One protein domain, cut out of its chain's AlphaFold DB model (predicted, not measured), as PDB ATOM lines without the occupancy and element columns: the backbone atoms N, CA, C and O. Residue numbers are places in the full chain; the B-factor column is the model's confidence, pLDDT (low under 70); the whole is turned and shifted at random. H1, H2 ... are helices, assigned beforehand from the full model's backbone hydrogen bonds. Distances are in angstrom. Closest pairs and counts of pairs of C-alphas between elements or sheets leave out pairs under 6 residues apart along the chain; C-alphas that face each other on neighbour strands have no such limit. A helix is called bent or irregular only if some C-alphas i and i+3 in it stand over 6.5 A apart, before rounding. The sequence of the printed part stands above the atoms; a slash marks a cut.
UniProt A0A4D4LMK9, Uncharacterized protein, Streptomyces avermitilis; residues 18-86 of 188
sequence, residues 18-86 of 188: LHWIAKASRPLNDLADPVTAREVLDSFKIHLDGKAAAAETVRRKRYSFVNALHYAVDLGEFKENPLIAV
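What this domain is: This is residues 18 to 86 of the 188 residues of an uncharacterized protein of Streptomyces avermitilis (UniProt A0A4D4LMK9). One long helix, H4, makes the longest axis, and two shorter helices in sequence, H2 and H3, run over one side of it, with H3 close to H4 and crossing it at a slant; the first helix, H1, sticks out on its own, and residues 18 to 27 stand free of the rest. A long loop joins H3 to one end of H4, and after the other end of H4 the last stretch, residues 75 to 86, folds back towards H3. The printed part has 69 residues with four named helices, H1, H2, H3 and H4 in that order, and no named strand; the class is all helix. The whole is only just compact, close to loose, with a radius of gyration of the C-alphas of 13.0 A, and it spans 35 by 30 by 20 A.

How they stand to each other: Start at the longest helix, H4, residues 55 to 74, which touches no helix. Look from it to H3, residues 34 to 43: the two are close but not clearly touching, and their closest C-alphas, those of Leu 41 and Arg 62, are 7.1 A apart. H3 and H4 run opposite ways at a steep tilt of 40 degrees. Next find H2, residues 28 to 32, which only just touches H3, with 3 pairs of C-alphas within 8 A, and only at the corner by their link; the closest C-alphas are those of Leu 31 and Ala 37, 5.0 A apart. H2 and H4 are apart. Then find H1, residues 18 to 24, which is apart from H2, H3 and H4. Along the backbone of H1, H3 and H4 you will find each O i to N i+4 pair within hydrogen-bond range; in H2 0 of 1 such pairs is within range, but 2 of 2 O i to N i+3 pairs are.

Where its parts are: Find C-alpha 55 at (14.468, -60.861, 31.690); from there H4 runs 29.0 A to C-alpha 74 at (22.591, -33.011, 32.396). H3 runs from Pro 34 to Ser 43, 14.3 A from first to last C-alpha. H2 runs from Leu 28 to Ala 32, 8.1 A. Go back to the first printed residue, Leu 18, with its C-alpha at (1.625, -33.420, 41.012); from there H1 runs 9.8 A to C-alpha 24. No helix is bent.

The domain as a whole: Look for the two C-alphas farthest apart at Lys 51 and Gly 76, 36.0 A from each other. Without residues 18 to 27, the body has 59 residues and spans 36 by 20 by 17 A. The printed part has no cut. The links H1 to H2 and H2 to H3 are tight, and the link H3 to H4, with 11 residues, is long. The mean pLDDT of the printed part is 88.0, and no printed residue is under 70.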
ATOM      1  N   LEU A  18       0.175 -33.607  40.916       87.50
ATOM      2  CA  LEU A  18       1.625 -33.420  41.012       87.50
ATOM      3  C   LEU A  18       2.059 -33.152  42.454       87.50
ATOM      4  O   LEU A  18       3.062 -33.708  42.900       87.50
ATOM      5  N   HIS A  19       1.285 -32.366  43.202       87.94
ATOM      6  CA  HIS A  19       1.547 -32.100  44.611       87.94
ATOM      7  C   HIS A  19       1.445 -33.375  45.455       87.94
ATOM      8  O   HIS A  19       2.321 -33.664  46.277       87.94
ATOM      9  N   TRP A  20       0.412 -34.190  45.222       91.75
ATOM     10  CA  TRP A  20       0.278 -35.493  45.869       91.75
ATOM     11  C   TRP A  20       1.445 -36.428  45.523       91.75
ATOM     12  O   TRP A  20       2.025 -37.028  46.429       91.75
ATOM     13  N   ILE A  21       1.846 -36.503  44.246       89.50
ATOM     14  CA  ILE A  21       2.998 -37.305  43.802       89.50
ATOM     15  C   ILE A  21       4.274 -36.833  44.498       89.50
ATOM     16  O   ILE A  21       5.014 -37.667  45.015       89.50
ATOM     17  N   ALA A  22       4.529 -35.525  44.555       85.81
ATOM     18  CA  ALA A  22       5.712 -34.968  45.206       85.81
ATOM     19  C   ALA A  22       5.774 -35.337  46.696       85.81
ATOM     20  O   ALA A  22       6.844 -35.655  47.208       85.81
ATOM     21  N   LYS A  23       4.625 -35.364  47.382       86.31
ATOM     22  CA  LYS A  23       4.528 -35.761  48.794       86.31
ATOM     23  C   LYS A  23       4.663 -37.271  49.014       86.31
ATOM     24  O   LYS A  23       5.178 -37.692  50.046       86.31
ATOM     25  N   ALA A  24       4.164 -38.082  48.084       87.94
ATOM     26  CA  ALA A  24       4.181 -39.543  48.175       87.94
ATOM     27  C   ALA A  24       5.477 -40.179  47.636       87.94
ATOM     28  O   ALA A  24       5.727 -41.361  47.876       87.94
ATOM     29  N   SER A  25       6.294 -39.419  46.902       85.56
ATOM     30  CA  SER A  25       7.532 -39.896  46.281       85.56
ATOM     31  C   SER A  25       8.752 -39.641  47.161       85.56
ATOM     32  O   SER A  25       8.802 -38.685  47.932       85.56
ATOM     33  N   ARG A  26       9.776 -40.488  47.019       85.38
ATOM     34  CA  ARG A  26      11.088 -40.245  47.632       85.38
ATOM     35  C   ARG A  26      11.841 -39.146  46.874       85.38
ATOM     36  O   ARG A  26      11.681 -39.049  45.653       85.38
ATOM     37  N   PRO A  27      12.671 -38.340  47.557       86.50
ATOM     38  CA  PRO A  27      13.486 -37.332  46.895       86.50
ATOM     39  C   PRO A  27      14.507 -37.994  45.967       86.50
ATOM     40  O   PRO A  27      15.055 -39.052  46.275       86.50
ATOM     41  N   LEU A  28      14.793 -37.345  44.836       84.88
ATOM     42  CA  LEU A  28      15.708 -37.878  43.826       84.88
ATOM     43  C   LEU A  28      17.103 -38.160  44.411       84.88
ATOM     44  O   LEU A  28      17.693 -39.195  44.112       84.88
ATOM     45  N   ASN A  29      17.571 -37.296  45.315       86.38
ATOM     46  CA  ASN A  29      18.866 -37.405  45.990       86.38
ATOM     47  C   ASN A  29      19.066 -38.710  46.774       86.38
ATOM     48  O   ASN A  29      20.207 -39.139  46.931       86.38
ATOM     49  N   ASP A  30      17.993 -39.385  47.201       87.06
ATOM     50  CA  ASP A  30      18.099 -40.693  47.860       87.06
ATOM     51  C   ASP A  30      18.728 -41.751  46.941       87.06
ATOM     52  O   ASP A  30      19.333 -42.706  47.417       87.06
ATOM     53  N   LEU A  31      18.636 -41.584  45.617       86.88
ATOM     54  CA  LEU A  31      19.282 -42.481  44.656       86.88
ATOM     55  C   LEU A  31      20.811 -42.388  44.673       86.88
ATOM     56  O   LEU A  31      21.456 -43.264  44.102       86.88
ATOM     57  N   ALA A  32      21.398 -41.368  45.309       86.19
ATOM     58  CA  ALA A  32      22.841 -41.308  45.522       86.19
ATOM     59  C   ALA A  32      23.329 -42.413  46.474       86.19
ATOM     60  O   ALA A  32      24.491 -42.811  46.394       86.19
ATOM     61  N   ASP A  33      22.455 -42.930  47.347       88.12
ATOM     62  CA  ASP A  33      22.750 -44.093  48.176       88.12
ATOM     63  C   ASP A  33      22.704 -45.387  47.332       88.12
ATOM     64  O   ASP A  33      21.649 -45.752  46.790       88.12
ATOM     65  N   PRO A  34      23.820 -46.141  47.237       85.69
ATOM     66  CA  PRO A  34      23.872 -47.385  46.477       85.69
ATOM     67  C   PRO A  34      22.873 -48.451  46.943       85.69
ATOM     68  O   PRO A  34      22.491 -49.304  46.135       85.69
ATOM     69  N   VAL A  35      22.464 -48.443  48.220       88.31
ATOM     70  CA  VAL A  35      21.482 -49.400  48.756       88.31
ATOM     71  C   VAL A  35      20.103 -49.092  48.190       88.31
ATOM     72  O   VAL A  35      19.511 -49.951  47.534       88.31
ATOM     73  N   THR A  36      19.645 -47.848  48.326       88.81
ATOM     74  CA  THR A  36      18.376 -47.387  47.748       88.81
ATOM     75  C   THR A  36      18.335 -47.598  46.228       88.81
ATOM     76  O   THR A  36      17.364 -48.128  45.684       88.81
ATOM     77  N   ALA A  37      19.414 -47.266  45.517       88.56
ATOM     78  CA  ALA A  37      19.497 -47.484  44.074       88.56
ATOM     79  C   ALA A  37      19.396 -48.974  43.691       88.56
ATOM     80  O   ALA A  37      18.792 -49.326  42.671       88.56
ATOM     81  N   ARG A  38      19.951 -49.874  44.513       89.06
ATOM     82  CA  ARG A  38      19.824 -51.322  44.317       89.06
ATOM     83  C   ARG A  38      18.395 -51.806  44.548       89.06
ATOM     84  O   ARG A  38      17.916 -52.595  43.736       89.06
ATOM     85  N   GLU A  39      17.718 -51.326  45.586       90.00
ATOM     86  CA  GLU A  39      16.316 -51.668  45.868       90.00
ATOM     87  C   GLU A  39      15.404 -51.301  44.696       90.00
ATOM     88  O   GLU A  39      14.580 -52.111  44.267       90.00
ATOM     89  N   VAL A  40      15.609 -50.125  44.094       90.38
ATOM     90  CA  VAL A  40      14.871 -49.710  42.892       90.38
ATOM     91  C   VAL A  40      15.134 -50.667  41.728       90.38
ATOM     92  O   VAL A  40      14.192 -51.117  41.072       90.38
ATOM     93  N   LEU A  41      16.391 -51.045  41.480       89.19
ATOM     94  CA  LEU A  41      16.710 -52.015  40.428       89.19
ATOM     95  C   LEU A  41      16.116 -53.404  40.707       89.19
ATOM     96  O   LEU A  41      15.696 -54.090  39.774       89.19
ATOM     97  N   ASP A  42      16.063 -53.828  41.968       89.44
ATOM     98  CA  ASP A  42      15.446 -55.094  42.357       89.44
ATOM     99  C   ASP A  42      13.919 -55.051  42.220       89.44
ATOM    100  O   ASP A  42      13.336 -56.032  41.754       89.44
ATOM    101  N   SER A  43      13.281 -53.897  42.440       90.44
ATOM    102  CA  SER A  43      11.853 -53.707  42.154       90.44
ATOM    103  C   SER A  43      11.511 -53.953  40.676       90.44
ATOM    104  O   SER A  43      10.434 -54.454  40.355       90.44
ATOM    105  N   PHE A  44      12.442 -53.702  39.744       90.06
ATOM    106  CA  PHE A  44      12.205 -53.953  38.318       90.06
ATOM    107  C   PHE A  44      12.043 -55.432  37.981       90.06
ATOM    108  O   PHE A  44      11.397 -55.734  36.972       90.06
ATOM    109  N   LYS A  45      12.588 -56.328  38.815       88.38
ATOM    110  CA  LYS A  45      12.456 -57.786  38.684       88.38
ATOM    111  C   LYS A  45      11.066 -58.291  39.048       88.38
ATOM    112  O   LYS A  45      10.796 -59.460  38.800       88.38
ATOM    113  N   ILE A  46      10.203 -57.445  39.605       91.38
ATOM    114  CA  ILE A  46       8.873 -57.822  40.075       91.38
ATOM    115  C   ILE A  46       7.819 -57.019  39.292       91.38
ATOM    116  O   ILE A  46       8.025 -55.872  38.877       91.38
ATOM    117  N   HIS A  47       6.700 -57.663  38.996       87.44
ATOM    118  CA  HIS A  47       5.501 -57.046  38.444       87.44
ATOM    119  C   HIS A  47       4.604 -56.493  39.563       87.44
ATOM    120  O   HIS A  47       4.772 -56.817  40.733       87.44
ATOM    121  N   LEU A  48       3.617 -55.665  39.211       84.38
ATOM    122  CA  LEU A  48       2.651 -55.141  40.192       84.38
ATOM    123  C   LEU A  48       1.791 -56.247  40.830       84.38
ATOM    124  O   LEU A  48       1.262 -56.060  41.917       84.38
ATOM    125  N   ASP A  49       1.681 -57.403  40.174       84.94
ATOM    126  CA  ASP A  49       1.020 -58.604  40.692       84.94
ATOM    127  C   ASP A  49       1.935 -59.465  41.593       84.94
ATOM    128  O   ASP A  49       1.549 -60.561  41.999       84.94
ATOM    129  N   GLY A  50       3.156 -58.999  41.884       85.56
ATOM    130  CA  GLY A  50       4.135 -59.695  42.719       85.56
ATOM    131  C   GLY A  50       4.918 -60.808  42.012       85.56
ATOM    132  O   GLY A  50       5.783 -61.426  42.633       85.56
ATOM    133  N   LYS A  51       4.667 -61.080  40.725       87.06
ATOM    134  CA  LYS A  51       5.377 -62.135  39.981       87.06
ATOM    135  C   LYS A  51       6.706 -61.651  39.411       87.06
ATOM    136  O   LYS A  51       6.911 -60.460  39.181       87.06
ATOM    137  N   ALA A  52       7.603 -62.595  39.131       88.56
ATOM    138  CA  ALA A  52       8.879 -62.299  38.489       88.56
ATOM    139  C   ALA A  52       8.680 -61.759  37.063       88.56
ATOM    140  O   ALA A  52       7.937 -62.330  36.261       88.56
ATOM    141  N   ALA A  53       9.376 -60.673  36.742       87.88
ATOM    142  CA  ALA A  53       9.363 -60.064  35.427       87.88
ATOM    143  C   ALA A  53      10.282 -60.794  34.444       87.88
ATOM    144  O   ALA A  53      11.372 -61.247  34.793       87.88
ATOM    145  N   ALA A  54       9.858 -60.853  33.179       86.88
ATOM    146  CA  ALA A  54      10.679 -61.399  32.105       86.88
ATOM    147  C   ALA A  54      12.026 -60.659  32.008       86.88
ATOM    148  O   ALA A  54      12.077 -59.430  32.115       86.88
ATOM    149  N   ALA A  55      13.106 -61.397  31.742       86.62
ATOM    150  CA  ALA A  55      14.468 -60.861  31.690       86.62
ATOM    151  C   ALA A  55      14.601 -59.637  30.760       86.62
ATOM    152  O   ALA A  55      15.224 -58.639  31.125       86.62
ATOM    153  N   GLU A  56      13.948 -59.676  29.595       86.31
ATOM    154  CA  GLU A  56      13.949 -58.564  28.636       86.31
ATOM    155  C   GLU A  56      13.175 -57.340  29.152       86.31
ATOM    156  O   GLU A  56      13.594 -56.198  28.962       86.31
ATOM    157  N   THR A  57      12.084 -57.551  29.890       88.00
ATOM    158  CA  THR A  57      11.336 -56.463  30.537       88.00
ATOM    159  C   THR A  57      12.189 -55.765  31.592       88.00
ATOM    160  O   THR A  57      12.243 -54.536  31.628       88.00
ATOM    161  N   VAL A  58      12.897 -56.537  32.418       89.50
ATOM    162  CA  VAL A  58      13.828 -56.012  33.426       89.50
ATOM    163  C   VAL A  58      14.942 -55.194  32.765       89.50
ATOM    164  O   VAL A  58      15.251 -54.082  33.201       89.50
ATOM    165  N   ARG A  59      15.515 -55.710  31.669       87.44
ATOM    166  CA  ARG A  59      16.537 -55.017  30.875       87.44
ATOM    167  C   ARG A  59      16.022 -53.684  30.329       87.44
ATOM    168  O   ARG A  59      16.714 -52.677  30.474       87.44
ATOM    169  N   ARG A  60      14.820 -53.667  29.745       88.25
ATOM    170  CA  ARG A  60      14.202 -52.457  29.184       88.25
ATOM    171  C   ARG A  60      13.942 -51.400  30.255       88.25
ATOM    172  O   ARG A  60      14.349 -50.259  30.070       88.25
ATOM    173  N   LYS A  61      13.351 -51.785  31.395       91.06
ATOM    174  CA  LYS A  61      13.127 -50.878  32.538       91.06
ATOM    175  C   LYS A  61      14.431 -50.224  32.998       91.06
ATOM    176  O   LYS A  61      14.495 -49.006  33.128       91.06
ATOM    177  N   ARG A  62      15.496 -51.018  33.163       90.00
ATOM    178  CA  ARG A  62      16.816 -50.490  33.533       90.00
ATOM    179  C   ARG A  62      17.364 -49.525  32.484       90.00
ATOM    180  O   ARG A  62      17.952 -48.523  32.863       90.00
ATOM    181  N   TYR A  63      17.229 -49.832  31.196       90.00
ATOM    182  CA  TYR A  63      17.737 -48.958  30.137       90.00
ATOM    183  C   TYR A  63      17.060 -47.584  30.170       90.00
ATOM    184  O   TYR A  63      17.749 -46.568  30.223       90.00
ATOM    185  N   SER A  64      15.727 -47.555  30.246       92.12
ATOM    186  CA  SER A  64      14.970 -46.309  30.409       92.12
ATOM    187  C   SER A  64      15.379 -45.547  31.670       92.12
ATOM    188  O   SER A  64      15.568 -44.336  31.611       92.12
ATOM    189  N   PHE A  65      15.576 -46.247  32.790       91.44
ATOM    190  CA  PHE A  65      15.971 -45.625  34.053       91.44
ATOM    191  C   PHE A  65      17.389 -45.035  34.018       91.44
ATOM    192  O   PHE A  65      17.601 -43.915  34.466       91.44
ATOM    193  N   VAL A  66      18.354 -45.742  33.422       90.88
ATOM    194  CA  VAL A  66      19.722 -45.229  33.224       90.88
ATOM    195  C   VAL A  66      19.704 -43.951  32.384       90.88
ATOM    196  O   VAL A  66      20.376 -42.992  32.749       90.88
ATOM    197  N   ASN A  67      18.920 -43.918  31.304       91.69
ATOM    198  CA  ASN A  67      18.811 -42.732  30.454       91.69
ATOM    199  C   ASN A  67      18.160 -41.555  31.188       91.69
ATOM    200  O   ASN A  67      18.623 -40.429  31.051       91.69
ATOM    201  N   ALA A  68      17.131 -41.813  32.001       91.50
ATOM    202  CA  ALA A  68      16.520 -40.782  32.834       91.50
ATOM    203  C   ALA A  68      17.525 -40.178  33.830       91.50
ATOM    204  O   ALA A  68      17.528 -38.971  34.045       91.50
ATOM    205  N   LEU A  69      18.421 -40.991  34.398       90.88
ATOM    206  CA  LEU A  69      19.468 -40.497  35.296       90.88
ATOM    207  C   LEU A  69      20.596 -39.764  34.569       90.88
ATOM    208  O   LEU A  69      21.154 -38.838  35.143       90.88
ATOM    209  N   HIS A  70      20.919 -40.122  33.324       90.81
ATOM    210  CA  HIS A  70      21.806 -39.287  32.505       90.81
ATOM    211  C   HIS A  70      21.197 -37.908  32.272       90.81
ATOM    212  O   HIS A  70      21.871 -36.911  32.477       90.81
ATOM    213  N   TYR A  71      19.902 -37.849  31.968       90.62
ATOM    214  CA  TYR A  71      19.212 -36.570  31.842       90.62
ATOM    215  C   TYR A  71      19.209 -35.768  33.157       90.62
ATOM    216  O   TYR A  71      19.396 -34.558  33.142       90.62
ATOM    217  N   ALA A  72      19.071 -36.426  34.313       89.19
ATOM    218  CA  ALA A  72      19.200 -35.759  35.613       89.19
ATOM    219  C   ALA A  72      20.619 -35.212  35.875       89.19
ATOM    220  O   ALA A  72      20.766 -34.160  36.492       89.19
ATOM    221  N   VAL A  73      21.662 -35.895  35.388       90.75
ATOM    222  CA  VAL A  73      23.044 -35.378  35.410       90.75
ATOM    223  C   VAL A  73      23.174 -34.147  34.510       90.75
ATOM    224  O   VAL A  73      23.758 -33.157  34.938       90.75
ATOM    225  N   ASP A  74      22.581 -34.163  33.312       90.25
ATOM    226  CA  ASP A  74      22.591 -33.011  32.396       90.25
ATOM    227  C   ASP A  74      21.890 -31.779  33.002       90.25
ATOM    228  O   ASP A  74      22.295 -30.643  32.755       90.25
ATOM    229  N   LEU A  75      20.871 -32.000  33.841       90.31
ATOM    230  CA  LEU A  75      20.197 -30.956  34.623       90.31
ATOM    231  C   LEU A  75      21.001 -30.480  35.848       90.31
ATOM    232  O   LEU A  75      20.629 -29.488  36.470       90.31
ATOM    233  N   GLY A  76      22.099 -31.155  36.194       87.75
ATOM    234  CA  GLY A  76      22.960 -30.811  37.326       87.75
ATOM    235  C   GLY A  76      22.499 -31.352  38.682       87.75
ATOM    236  O   GLY A  76      23.121 -31.032  39.694       87.75
ATOM    237  N   GLU A  77      21.461 -32.195  38.726       87.88
ATOM    238  CA  GLU A  77      20.976 -32.832  39.964       87.88
ATOM    239  C   GLU A  77      22.003 -33.829  40.531       87.88
ATOM    240  O   GLU A  77      22.123 -34.018  41.740       87.88
ATOM    241  N   PHE A  78      22.800 -34.444  39.652       87.19
ATOM    242  CA  PHE A  78      23.893 -35.342  40.018       87.19
ATOM    243  C   PHE A  78      25.179 -34.979  39.284       87.19
ATOM    244  O   PHE A  78      25.154 -34.555  38.133       87.19
ATOM    245  N   LYS A  79      26.329 -35.227  39.924       86.31
ATOM    246  CA  LYS A  79      27.644 -35.097  39.268       86.31
ATOM    247  C   LYS A  79      27.899 -36.213  38.256       86.31
ATOM    248  O   LYS A  79      28.491 -35.977  37.213       86.31
ATOM    249  N   GLU A  80      27.471 -37.428  38.590       87.50
ATOM    250  CA  GLU A  80      27.626 -38.634  37.777       87.50
ATOM    251  C   GLU A  80      26.434 -39.567  38.015       87.50
ATOM    252  O   GLU A  80      25.739 -39.455  39.026       87.50
ATOM    253  N   ASN A  81      26.196 -40.512  37.101       86.50
ATOM    254  CA  ASN A  81      25.075 -41.441  37.228       86.50
ATOM    255  C   ASN A  81      25.267 -42.368  38.450       86.50
ATOM    256  O   ASN A  81      26.188 -43.195  38.440       86.50
ATOM    257  N   PRO A  82      24.376 -42.326  39.459       86.12
ATOM    258  CA  PRO A  82      24.552 -43.095  40.692       86.12
ATOM    259  C   PRO A  82      24.520 -44.616  40.469       86.12
ATOM    260  O   PRO A  82      25.061 -45.387  41.260       86.12
ATOM    261  N   LEU A  83      23.964 -45.083  39.344       85.12
ATOM    262  CA  LEU A  83      23.925 -46.505  39.000       85.12
ATOM    263  C   LEU A  83      25.279 -47.090  38.589       85.12
ATOM    264  O   LEU A  83      25.382 -48.312  38.467       85.12
ATOM    265  N   ILE A  84      26.306 -46.262  38.374       82.62
ATOM    266  CA  ILE A  84      27.668 -46.729  38.071       82.62
ATOM    267  C   ILE A  84      28.260 -47.468  39.279       82.62
ATOM    268  O   ILE A  84      28.894 -48.510  39.114       82.62
ATOM    269  N   ALA A  85      27.998 -46.980  40.494       78.00
ATOM    270  CA  ALA A  85      28.498 -47.586  41.727       78.00
ATOM    271  C   ALA A  85      27.784 -48.907  42.085       78.00
ATOM    272  O   ALA A  85      28.309 -49.727  42.844       78.00
ATOM    273  N   VAL A  86      26.592 -49.154  41.531       83.88
ATOM    274  CA  VAL A  86      25.749 -50.292  41.911       83.88
ATOM    275  C   VAL A  86      26.142 -51.556  41.143       83.88
ATOM    276  O   VAL A  86      25.825 -51.744  39.965       83.88
TER     277      VAL A  86